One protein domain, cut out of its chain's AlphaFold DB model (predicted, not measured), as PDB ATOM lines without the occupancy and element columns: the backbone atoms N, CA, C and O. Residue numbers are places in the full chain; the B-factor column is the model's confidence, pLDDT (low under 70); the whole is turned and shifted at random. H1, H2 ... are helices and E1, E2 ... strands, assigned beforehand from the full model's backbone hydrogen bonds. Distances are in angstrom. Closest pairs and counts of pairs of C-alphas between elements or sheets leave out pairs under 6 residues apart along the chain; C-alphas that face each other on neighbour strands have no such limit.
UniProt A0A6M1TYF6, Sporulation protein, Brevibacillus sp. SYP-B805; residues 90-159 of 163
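This is residues 90 to 159 of the 163 residues of the protein "Sporulation protein" of Brevibacillus sp. SYP-B805 (UniProt A0A6M1TYF6). A twisted sheet of three strands has two helices over one face, H1 along the E1 edge and H2 crossing slantwise toward the E3 edge, and the two helices meet partway along their lengths. The other face is bare. The printed part has 70 residues, with H1, E1, E2, H2 and E3 in chain order; the sheet's order is E1, E2, E3, mixed, and the class is mixed, helices and strands. It is compact, with a radius of gyration of the C-alphas of 11.2 A, yet elongated, spanning 33 by 18 by 17 A.

Inner strand E2, residues 117 to 124, forms an antiparallel hairpin with edge strand E1, residues 106 to 114; N 110 and O 121 are 2.9 A apart, within hydrogen-bond range. Edge strand E3, residues 152 to 158, is parallel to E2, with N 120 and O 154 at 2.8 A. H1, residues 90 to 102, is on the sheet at a height of 7.0 A, over E1 and only just along it, at 29 degrees on the local plane; their closest C-alphas, of Thr 97 and Ala 109, are 5.9 A apart. H2, residues 130 to 147, has a height over the sheet of 7.2 A and runs slantwise to E2, at 45 degrees on the local plane; its closest C-alphas with E3, of Glu 137 and Ile 155, are 6.6 A apart. E2, H2 and E3 make a strand-helix-strand unit, two parallel neighbour strands joined through a helix, with a right-handed crossover. H1 and H2 make two layers with the sheet, helices on one face. With residues 96 to 100 alone, H1 touches residues 140 to 144 of H2, opposite ways at a steep tilt of 44 degrees; the closest C-alphas, of Ala 100 and Val 140, are 5.7 A apart. Every O i to N i+4 pair in H1 and H2 is within hydrogen-bond range.

H1 begins at C-alpha 90 (-22.895, 2.891, -56.764) and is 18.2 A long. E1 measures 22.7 A, E2 21.8 A, H2 26.0 A and E3 19.8 A, ending at C-alpha 158 (-7.336, -6.613, -41.902).

The two C-alphas farthest apart, of Gly 115 and Asn 127, are 34.3 A apart. The printed part has no cut, and its four links are tight. Mean pLDDT of the printed part is 91.7; no printed residue is under 70.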
ATOM      1  N   GLN A  90     -23.522   4.064 -56.184       86.56
ATOM      2  CA  GLN A  90     -22.895   2.891 -56.764       86.56
ATOM      3  C   GLN A  90     -21.674   3.241 -57.623       86.56
ATOM      4  O   GLN A  90     -20.641   2.589 -57.509       86.56
ATOM      5  N   VAL A  91     -21.757   4.283 -58.455       87.44
ATOM      6  CA  VAL A  91     -20.611   4.766 -59.243       87.44
ATOM      7  C   VAL A  91     -19.516   5.301 -58.324       87.44
ATOM      8  O   VAL A  91     -18.344   5.003 -58.544       87.44
ATOM      9  N   ASP A  92     -19.881   6.025 -57.266       88.12
ATOM     10  CA  ASP A  92     -18.923   6.509 -56.269       88.12
ATOM     11  C   ASP A  92     -18.229   5.347 -55.545       88.12
ATOM     12  O   ASP A  92     -17.001   5.316 -55.477       88.12
ATOM     13  N   ILE A  93     -18.986   4.350 -55.082       91.88
ATOM     14  CA  ILE A  93     -18.466   3.128 -54.452       91.88
ATOM     15  C   ILE A  93     -17.513   2.410 -55.401       91.88
ATOM     16  O   ILE A  93     -16.398   2.081 -55.000       91.88
ATOM     17  N   ASN A  94     -17.897   2.214 -56.663       92.31
ATOM     18  CA  ASN A  94     -17.054   1.551 -57.655       92.31
ATOM     19  C   ASN A  94     -15.753   2.337 -57.885       92.31
ATOM     20  O   ASN A  94     -14.661   1.771 -57.855       92.31
ATOM     21  N   ASN A  95     -15.850   3.658 -58.042       91.31
ATOM     22  CA  ASN A  95     -14.705   4.538 -58.269       91.31
ATOM     23  C   ASN A  95     -13.742   4.598 -57.082       91.31
ATOM     24  O   ASN A  95     -12.526   4.663 -57.295       91.31
ATOM     25  N   MET A  96     -14.271   4.613 -55.858       93.94
ATOM     26  CA  MET A  96     -13.484   4.575 -54.627       93.94
ATOM     27  C   MET A  96     -12.870   3.191 -54.416       93.94
ATOM     28  O   MET A  96     -11.708   3.100 -54.039       93.94
ATOM     29  N   THR A  97     -13.596   2.116 -54.733       95.19
ATOM     30  CA  THR A  97     -13.102   0.737 -54.602       95.19
ATOM     31  C   THR A  97     -11.931   0.495 -55.546       95.19
ATOM     32  O   THR A  97     -10.890  -0.005 -55.127       95.19
ATOM     33  N   MET A  98     -12.058   0.912 -56.810       94.25
ATOM     34  CA  MET A  98     -10.958   0.841 -57.775       94.25
ATOM     35  C   MET A  98      -9.752   1.676 -57.333       94.25
ATOM     36  O   MET A  98      -8.618   1.237 -57.494       94.25
ATOM     37  N   MET A  99      -9.987   2.854 -56.745       94.00
ATOM     38  CA  MET A  99      -8.910   3.702 -56.230       94.00
ATOM     39  C   MET A  99      -8.195   3.049 -55.043       94.00
ATOM     40  O   MET A  99      -6.971   2.964 -55.041       94.00
ATOM     41  N   ALA A 100      -8.941   2.518 -54.074       94.31
ATOM     42  CA  ALA A 100      -8.371   1.837 -52.917       94.31
ATOM     43  C   ALA A 100      -7.549   0.605 -53.334       94.31
ATOM     44  O   ALA A 100      -6.435   0.429 -52.852       94.31
ATOM     45  N   LYS A 101      -8.039  -0.191 -54.296       95.19
ATOM     46  CA  LYS A 101      -7.295  -1.337 -54.853       95.19
ATOM     47  C   LYS A 101      -6.053  -0.951 -55.658       95.19
ATOM     48  O   LYS A 101      -5.203  -1.803 -55.883       95.19
ATOM     49  N   SER A 102      -5.951   0.292 -56.134       94.38
ATOM     50  CA  SER A 102      -4.776   0.748 -56.889       94.38
ATOM     51  C   SER A 102      -3.567   1.043 -55.998       94.38
ATOM     52  O   SER A 102      -2.449   1.162 -56.499       94.38
ATOM     53  N   VAL A 103      -3.777   1.151 -54.681       93.44
ATOM     54  CA  VAL A 103      -2.702   1.403 -53.723       93.44
ATOM     55  C   VAL A 103      -1.880   0.123 -53.519       93.44
ATOM     56  O   VAL A 103      -2.452  -0.930 -53.223       93.44
ATOM     57  N   PRO A 104      -0.540   0.187 -53.642       92.81
ATOM     58  CA  PRO A 104       0.318  -0.967 -53.404       92.81
ATOM     59  C   PRO A 104       0.117  -1.556 -52.002       92.81
ATOM     60  O   PRO A 104       0.160  -0.839 -51.006       92.81
ATOM     61  N   GLY A 105      -0.067  -2.874 -51.928       91.25
ATOM     62  CA  GLY A 105      -0.277  -3.592 -50.666       91.25
ATOM     63  C   GLY A 105      -1.742  -3.848 -50.303       91.25
ATOM     64  O   GLY A 105      -1.991  -4.548 -49.323       91.25
ATOM     65  N   VAL A 106      -2.697  -3.362 -51.102       94.19
ATOM     66  CA  VAL A 106      -4.126  -3.699 -50.986       94.19
ATOM     67  C   VAL A 106      -4.468  -4.844 -51.947       94.19
ATOM     68  O   VAL A 106      -4.312  -4.717 -53.158       94.19
ATOM     69  N   GLU A 107      -4.957  -5.966 -51.419       93.19
ATOM     70  CA  GLU A 107      -5.431  -7.117 -52.207       93.19
ATOM     71  C   GLU A 107      -6.905  -6.925 -52.596       93.19
ATOM     72  O   GLU A 107      -7.308  -7.071 -53.757       93.19
ATOM     73  N   HIS A 108      -7.721  -6.536 -51.615       93.94
ATOM     74  CA  HIS A 108      -9.145  -6.300 -51.791       93.94
ATOM     75  C   HIS A 108      -9.605  -5.097 -50.965       93.94
ATOM     76  O   HIS A 108      -9.014  -4.746 -49.948       93.94
ATOM     77  N   ALA A 109     -10.661  -4.435 -51.429       94.56
ATOM     78  CA  ALA A 109     -11.257  -3.305 -50.737       94.56
ATOM     79  C   ALA A 109     -12.776  -3.404 -50.830       94.56
ATOM     80  O   ALA A 109     -13.325  -3.641 -51.909       94.56
ATOM     81  N   ARG A 110     -13.447  -3.193 -49.703       94.75
ATOM     82  CA  ARG A 110     -14.901  -3.106 -49.604       94.75
ATOM     83  C   ARG A 110     -15.273  -1.745 -49.046       94.75
ATOM     84  O   ARG A 110     -14.704  -1.312 -48.052       94.75
ATOM     85  N   ILE A 111     -16.234  -1.083 -49.679       94.50
ATOM     86  CA  ILE A 111     -16.666   0.258 -49.281       94.50
ATOM     87  C   ILE A 111     -18.168   0.254 -49.051       94.50
ATOM     88  O   ILE A 111     -18.927  -0.299 -49.842       94.50
ATOM     89  N   THR A 112     -18.594   0.870 -47.955       93.06
ATOM     90  CA  THR A 112     -20.002   1.080 -47.614       93.06
ATOM     91  C   THR A 112     -20.222   2.549 -47.292       93.06
ATOM     92  O   THR A 112     -19.451   3.152 -46.547       93.06
ATOM     93  N   LEU A 113     -21.271   3.130 -47.868       91.50
ATOM     94  CA  LEU A 113     -21.628   4.528 -47.661       91.50
ATOM     95  C   LEU A 113     -22.791   4.642 -46.678       91.50
ATOM     96  O   LEU A 113     -23.793   3.944 -46.809       91.50
ATOM     97  N   SER A 114     -22.670   5.568 -45.730       90.25
ATOM     98  CA  SER A 114     -23.730   5.953 -44.802       90.25
ATOM     99  C   SER A 114     -23.796   7.477 -44.713       90.25
ATOM    100  O   SER A 114     -23.049   8.122 -43.973       90.25
ATOM    101  N   GLY A 115     -24.665   8.077 -45.530       87.75
ATOM    102  CA  GLY A 115     -24.792   9.531 -45.632       87.75
ATOM    103  C   GLY A 115     -23.505  10.188 -46.141       87.75
ATOM    104  O   GLY A 115     -23.136  10.003 -47.301       87.75
ATOM    105  N   ALA A 116     -22.852  10.969 -45.277       89.38
ATOM    106  CA  ALA A 116     -21.558  11.604 -45.542       89.38
ATOM    107  C   ALA A 116     -20.354  10.729 -45.139       89.38
ATOM    108  O   ALA A 116     -19.226  11.062 -45.478       89.38
ATOM    109  N   ASN A 117     -20.575   9.598 -44.467       93.00
ATOM    110  CA  ASN A 117     -19.504   8.724 -43.994       93.00
ATOM    111  C   ASN A 117     -19.264   7.573 -44.978       93.00
ATOM    112  O   ASN A 117     -20.209   6.943 -45.462       93.00
ATOM    113  N   ALA A 118     -17.997   7.276 -45.241       93.75
ATOM    114  CA  ALA A 118     -17.540   6.154 -46.044       93.75
ATOM    115  C   ALA A 118     -16.710   5.205 -45.174       93.75
ATOM    116  O   ALA A 118     -15.612   5.543 -44.732       93.75
ATOM    117  N   TYR A 119     -17.229   4.000 -44.957       95.31
ATOM    118  CA  TYR A 119     -16.528   2.933 -44.254       95.31
ATOM    119  C   TYR A 119     -15.805   2.060 -45.268       95.31
ATOM    120  O   TYR A 119     -16.428   1.495 -46.169       95.31
ATOM    121  N   VAL A 120     -14.489   1.974 -45.129       94.75
ATOM    122  CA  VAL A 120     -13.600   1.247 -46.028       94.75
ATOM    123  C   VAL A 120     -12.947   0.118 -45.246       94.75
ATOM    124  O   VAL A 120     -12.217   0.348 -44.287       94.75
ATOM    125  N   THR A 121     -13.191  -1.111 -45.676       94.62
ATOM    126  CA  THR A 121     -12.500  -2.297 -45.175       94.62
ATOM    127  C   THR A 121     -11.464  -2.711 -46.206       94.62
ATOM    128  O   THR A 121     -11.810  -2.947 -47.367       94.62
ATOM    129  N   LEU A 122     -10.199  -2.759 -45.797       93.88
ATOM    130  CA  LEU A 122      -9.080  -3.145 -46.650       93.88
ATOM    131  C   LEU A 122      -8.584  -4.530 -46.253       93.88
ATOM    132  O   LEU A 122      -8.236  -4.753 -45.096       93.88
ATOM    133  N   ASP A 123      -8.483  -5.419 -47.232       93.25
ATOM    134  CA  ASP A 123      -7.734  -6.659 -47.098       93.25
ATOM    135  C   ASP A 123      -6.331  -6.412 -47.651       93.25
ATOM    136  O   ASP A 123      -6.153  -6.106 -48.839       93.25
ATOM    137  N   LEU A 124      -5.339  -6.487 -46.770       92.81
ATOM    138  CA  LEU A 124      -3.944  -6.256 -47.126       92.81
ATOM    139  C   LEU A 124      -3.288  -7.546 -47.615       92.81
ATOM    140  O   LEU A 124      -3.712  -8.651 -47.272       92.81
ATOM    141  N   VAL A 125      -2.218  -7.395 -48.396       91.38
ATOM    142  CA  VAL A 125      -1.400  -8.538 -48.817       91.38
ATOM    143  C   VAL A 125      -0.827  -9.291 -47.601       91.38
ATOM    144  O   VAL A 125      -0.624  -8.697 -46.536       91.38
ATOM    145  N   PRO A 126      -0.537 -10.600 -47.719       87.25
ATOM    146  CA  PRO A 126       0.045 -11.369 -46.622       87.25
ATOM    147  C   PRO A 126       1.398 -10.808 -46.157       87.25
ATOM    148  O   PRO A 126       2.169 -10.281 -46.957       87.25
ATOM    149  N   ASN A 127       1.721 -11.008 -44.873       85.12
ATOM    150  CA  ASN A 127       2.989 -10.606 -44.237       85.12
ATOM    151  C   ASN A 127       3.224  -9.089 -44.121       85.12
ATOM    152  O   ASN A 127       4.366  -8.649 -43.968       85.12
ATOM    153  N   VAL A 128       2.164  -8.283 -44.162       85.50
ATOM    154  CA  VAL A 128       2.243  -6.856 -43.840       85.50
ATOM    155  C   VAL A 128       2.305  -6.682 -42.327       85.50
ATOM    156  O   VAL A 128       1.518  -7.262 -41.586       85.50
ATOM    157  N   THR A 129       3.256  -5.879 -41.858       88.25
ATOM    158  CA  THR A 129       3.348  -5.512 -40.437       88.25
ATOM    159  C   THR A 129       2.333  -4.422 -40.087       88.25
ATOM    160  O   THR A 129       2.018  -3.577 -40.924       88.25
ATOM    161  N   ALA A 130       1.912  -4.334 -38.823       87.19
ATOM    162  CA  ALA A 130       0.996  -3.282 -38.364       87.19
ATOM    163  C   ALA A 130       1.470  -1.847 -38.699       87.19
ATOM    164  O   ALA A 130       0.661  -0.959 -38.961       87.19
ATOM    165  N   GLY A 131       2.786  -1.597 -38.720       88.75
ATOM    166  CA  GLY A 131       3.340  -0.297 -39.119       88.75
ATOM    167  C   GLY A 131       3.162  -0.001 -40.611       88.75
ATOM    168  O   GLY A 131       2.803   1.114 -40.987       88.75
ATOM    169  N   GLN A 132       3.364  -1.009 -41.461       90.38
ATOM    170  CA  GLN A 132       3.123  -0.903 -42.900       90.38
ATOM    171  C   GLN A 132       1.628  -0.777 -43.210       90.38
ATOM    172  O   GLN A 132       1.266   0.026 -44.064       90.38
ATOM    173  N   ALA A 133       0.764  -1.490 -42.481       91.12
ATOM    174  CA  ALA A 133      -0.685  -1.381 -42.612       91.12
ATOM    175  C   ALA A 133      -1.155   0.070 -42.420       91.12
ATOM    176  O   ALA A 133      -1.797   0.628 -43.305       91.12
ATOM    177  N   ARG A 134      -0.712   0.739 -41.347       91.94
ATOM    178  CA  ARG A 134      -1.024   2.162 -41.099       91.94
ATOM    179  C   ARG A 134      -0.522   3.096 -42.200       91.94
ATOM    180  O   ARG A 134      -1.169   4.098 -42.521       91.94
ATOM    181  N   ALA A 135       0.643   2.797 -42.778       93.44
ATOM    182  CA  ALA A 135       1.179   3.571 -43.892       93.44
ATOM    183  C   ALA A 135       0.306   3.411 -45.150       93.44
ATOM    184  O   ALA A 135      -0.018   4.410 -45.791       93.44
ATOM    185  N   ILE A 136      -0.125   2.184 -45.456       93.75
ATOM    186  CA  ILE A 136      -1.038   1.886 -46.569       93.75
ATOM    187  C   ILE A 136      -2.395   2.564 -46.344       93.75
ATOM    188  O   ILE A 136      -2.895   3.237 -47.240       93.75
ATOM    189  N   GLU A 137      -2.961   2.473 -45.139       93.56
ATOM    190  CA  GLU A 137      -4.211   3.154 -44.777       93.56
ATOM    191  C   GLU A 137      -4.115   4.662 -45.029       93.56
ATOM    192  O   GLU A 137      -4.981   5.243 -45.681       93.56
ATOM    193  N   SER A 138      -3.025   5.295 -44.586       94.75
ATOM    194  CA  SER A 138      -2.797   6.730 -44.786       94.75
ATOM    195  C   SER A 138      -2.716   7.102 -46.271       94.75
ATOM    196  O   SER A 138      -3.262   8.128 -46.685       94.75
ATOM    197  N   GLN A 139      -2.075   6.261 -47.091       94.94
ATOM    198  CA  GLN A 139      -2.005   6.453 -48.543       94.94
ATOM    199  C   GLN A 139      -3.382   6.327 -49.202       94.94
ATOM    200  O   GLN A 139      -3.742   7.165 -50.030       94.94
ATOM    201  N   VAL A 140      -4.175   5.330 -48.803       95.31
ATOM    202  CA  VAL A 140      -5.545   5.146 -49.302       95.31
ATOM    203  C   VAL A 140      -6.420   6.340 -48.917       95.31
ATOM    204  O   VAL A 140      -7.111   6.878 -49.779       95.31
ATOM    205  N   ILE A 141      -6.355   6.814 -47.666       95.12
ATOM    206  CA  ILE A 141      -7.094   8.011 -47.224       95.12
ATOM    207  C   ILE A 141      -6.721   9.220 -48.082       95.12
ATOM    208  O   ILE A 141      -7.607   9.943 -48.537       95.12
ATOM    209  N   ALA A 142      -5.427   9.445 -48.320       95.12
ATOM    210  CA  ALA A 142      -4.964  10.566 -49.129       95.12
ATOM    211  C   ALA A 142      -5.505  10.493 -50.567       95.12
ATOM    212  O   ALA A 142      -6.056  11.478 -51.065       95.12
ATOM    213  N   ALA A 143      -5.422   9.323 -51.205       94.00
ATOM    214  CA  ALA A 143      -5.922   9.108 -52.561       94.00
ATOM    215  C   ALA A 143      -7.449   9.287 -52.658       94.00
ATOM    216  O   ALA A 143      -7.960   9.922 -53.585       94.00
ATOM    217  N   LEU A 144      -8.193   8.766 -51.678       93.62
ATOM    218  CA  LEU A 144      -9.649   8.886 -51.630       93.62
ATOM    219  C   LEU A 144     -10.099  10.331 -51.393       93.62
ATOM    220  O   LEU A 144     -10.988  10.809 -52.098       93.62
ATOM    221  N   ARG A 145      -9.448  11.056 -50.475       93.75
ATOM    222  CA  ARG A 145      -9.748  12.470 -50.200       93.75
ATOM    223  C   ARG A 145      -9.494  13.375 -51.398       93.75
ATOM    224  O   ARG A 145     -10.275  14.289 -51.633       93.75
ATOM    225  N   GLN A 146      -8.439  13.111 -52.168       91.56
ATOM    226  CA  GLN A 146      -8.154  13.866 -53.391       91.56
ATOM    227  C   GLN A 146      -9.242  13.674 -54.453       91.56
ATOM    228  O   GLN A 146      -9.607  14.625 -55.140       91.56
ATOM    229  N   LYS A 147      -9.773  12.454 -54.589       87.38
ATOM    230  CA  LYS A 147     -10.758  12.127 -55.627       87.38
ATOM    231  C   LYS A 147     -12.189  12.481 -55.229       87.38
ATOM    232  O   LYS A 147     -12.973  12.900 -56.078       87.38
ATOM    233  N   VAL A 148     -12.552  12.269 -53.965       88.81
ATOM    234  CA  VAL A 148     -13.930  12.412 -53.480       88.81
ATOM    235  C   VAL A 148     -13.939  13.107 -52.111       88.81
ATOM    236  O   VAL A 148     -14.170  12.464 -51.089       88.81
ATOM    237  N   PRO A 149     -13.723  14.436 -52.059       89.88
ATOM    238  CA  PRO A 149     -13.540  15.168 -50.799       89.88
ATOM    239  C   PRO A 149     -14.814  15.314 -49.953       89.88
ATOM    240  O   PRO A 149     -14.752  15.753 -48.814       89.88
ATOM    241  N   ARG A 150     -15.982  14.975 -50.507       90.06
ATOM    242  CA  ARG A 150     -17.296  15.120 -49.855       90.06
ATOM    243  C   ARG A 150     -17.626  14.044 -48.813       90.06
ATOM    244  O   ARG A 150     -18.698  14.130 -48.223       90.06
ATOM    245  N   TYR A 151     -16.792  13.013 -48.672       91.62
ATOM    246  CA  TYR A 151     -17.016  11.919 -47.729       91.62
ATOM    247  C   TYR A 151     -15.970  11.925 -46.617       91.62
ATOM    248  O   TYR A 151     -14.788  12.174 -46.862       91.62
ATOM    249  N   ASP A 152     -16.409  11.568 -45.417       93.50
ATOM    250  CA  ASP A 152     -15.545  11.290 -44.280       93.50
ATOM    251  C   ASP A 152     -15.147   9.813 -44.291       93.50
ATOM    252  O   ASP A 152     -15.990   8.919 -44.229       93.50
ATOM    253  N   PHE A 153     -13.848   9.550 -44.432       94.50
ATOM    254  CA  PHE A 153     -13.322   8.200 -44.615       94.50
ATOM    255  C   PHE A 153     -12.903   7.576 -43.289       94.50
ATOM    256  O   PHE A 153     -12.028   8.095 -42.595       94.50
ATOM    257  N   HIS A 154     -13.465   6.407 -42.999       94.94
ATOM    258  CA  HIS A 154     -13.054   5.539 -41.905       94.94
ATOM    259  C   HIS A 154     -12.478   4.261 -42.495       94.94
ATOM    260  O   HIS A 154     -13.185   3.536 -43.194       94.94
ATOM    261  N   ILE A 155     -11.197   4.004 -42.242       93.94
ATOM    262  CA  ILE A 155     -10.501   2.843 -42.793       93.94
ATOM    263  C   ILE A 155     -10.180   1.860 -41.677       93.94
ATOM    264  O   ILE A 155      -9.659   2.253 -40.636       93.94
ATOM    265  N   THR A 156     -10.461   0.590 -41.941       91.25
ATOM    266  CA  THR A 156     -10.003  -0.534 -41.131       91.25
ATOM    267  C   THR A 156      -9.251  -1.496 -42.038       91.25
ATOM    268  O   THR A 156      -9.824  -1.992 -43.013       91.25
ATOM    269  N   SER A 157      -7.983  -1.766 -41.734       88.25
ATOM    270  CA  SER A 157      -7.238  -2.847 -42.376       88.25
ATOM    271  C   SER A 157      -7.383  -4.169 -41.624       88.25
ATOM    272  O   SER A 157      -7.411  -4.212 -40.396       88.25
ATOM    273  N   ASN A 158      -7.496  -5.253 -42.386       84.94
ATOM    274  CA  ASN A 158      -7.336  -6.613 -41.902       84.94
ATOM    275  C   ASN A 158      -5.987  -7.122 -42.416       84.94
ATOM    276  O   ASN A 158      -5.856  -7.517 -43.581       84.94
ATOM    277  N   ASP A 159      -4.961  -7.058 -41.569       71.25
ATOM    278  CA  ASP A 159      -3.755  -7.835 -41.776       71.25
ATOM    279  C   ASP A 159      -4.073  -9.264 -41.343       71.25
ATOM    280  O   ASP A 159      -4.289  -9.544 -40.169       71.25
TER     281      ASP A 159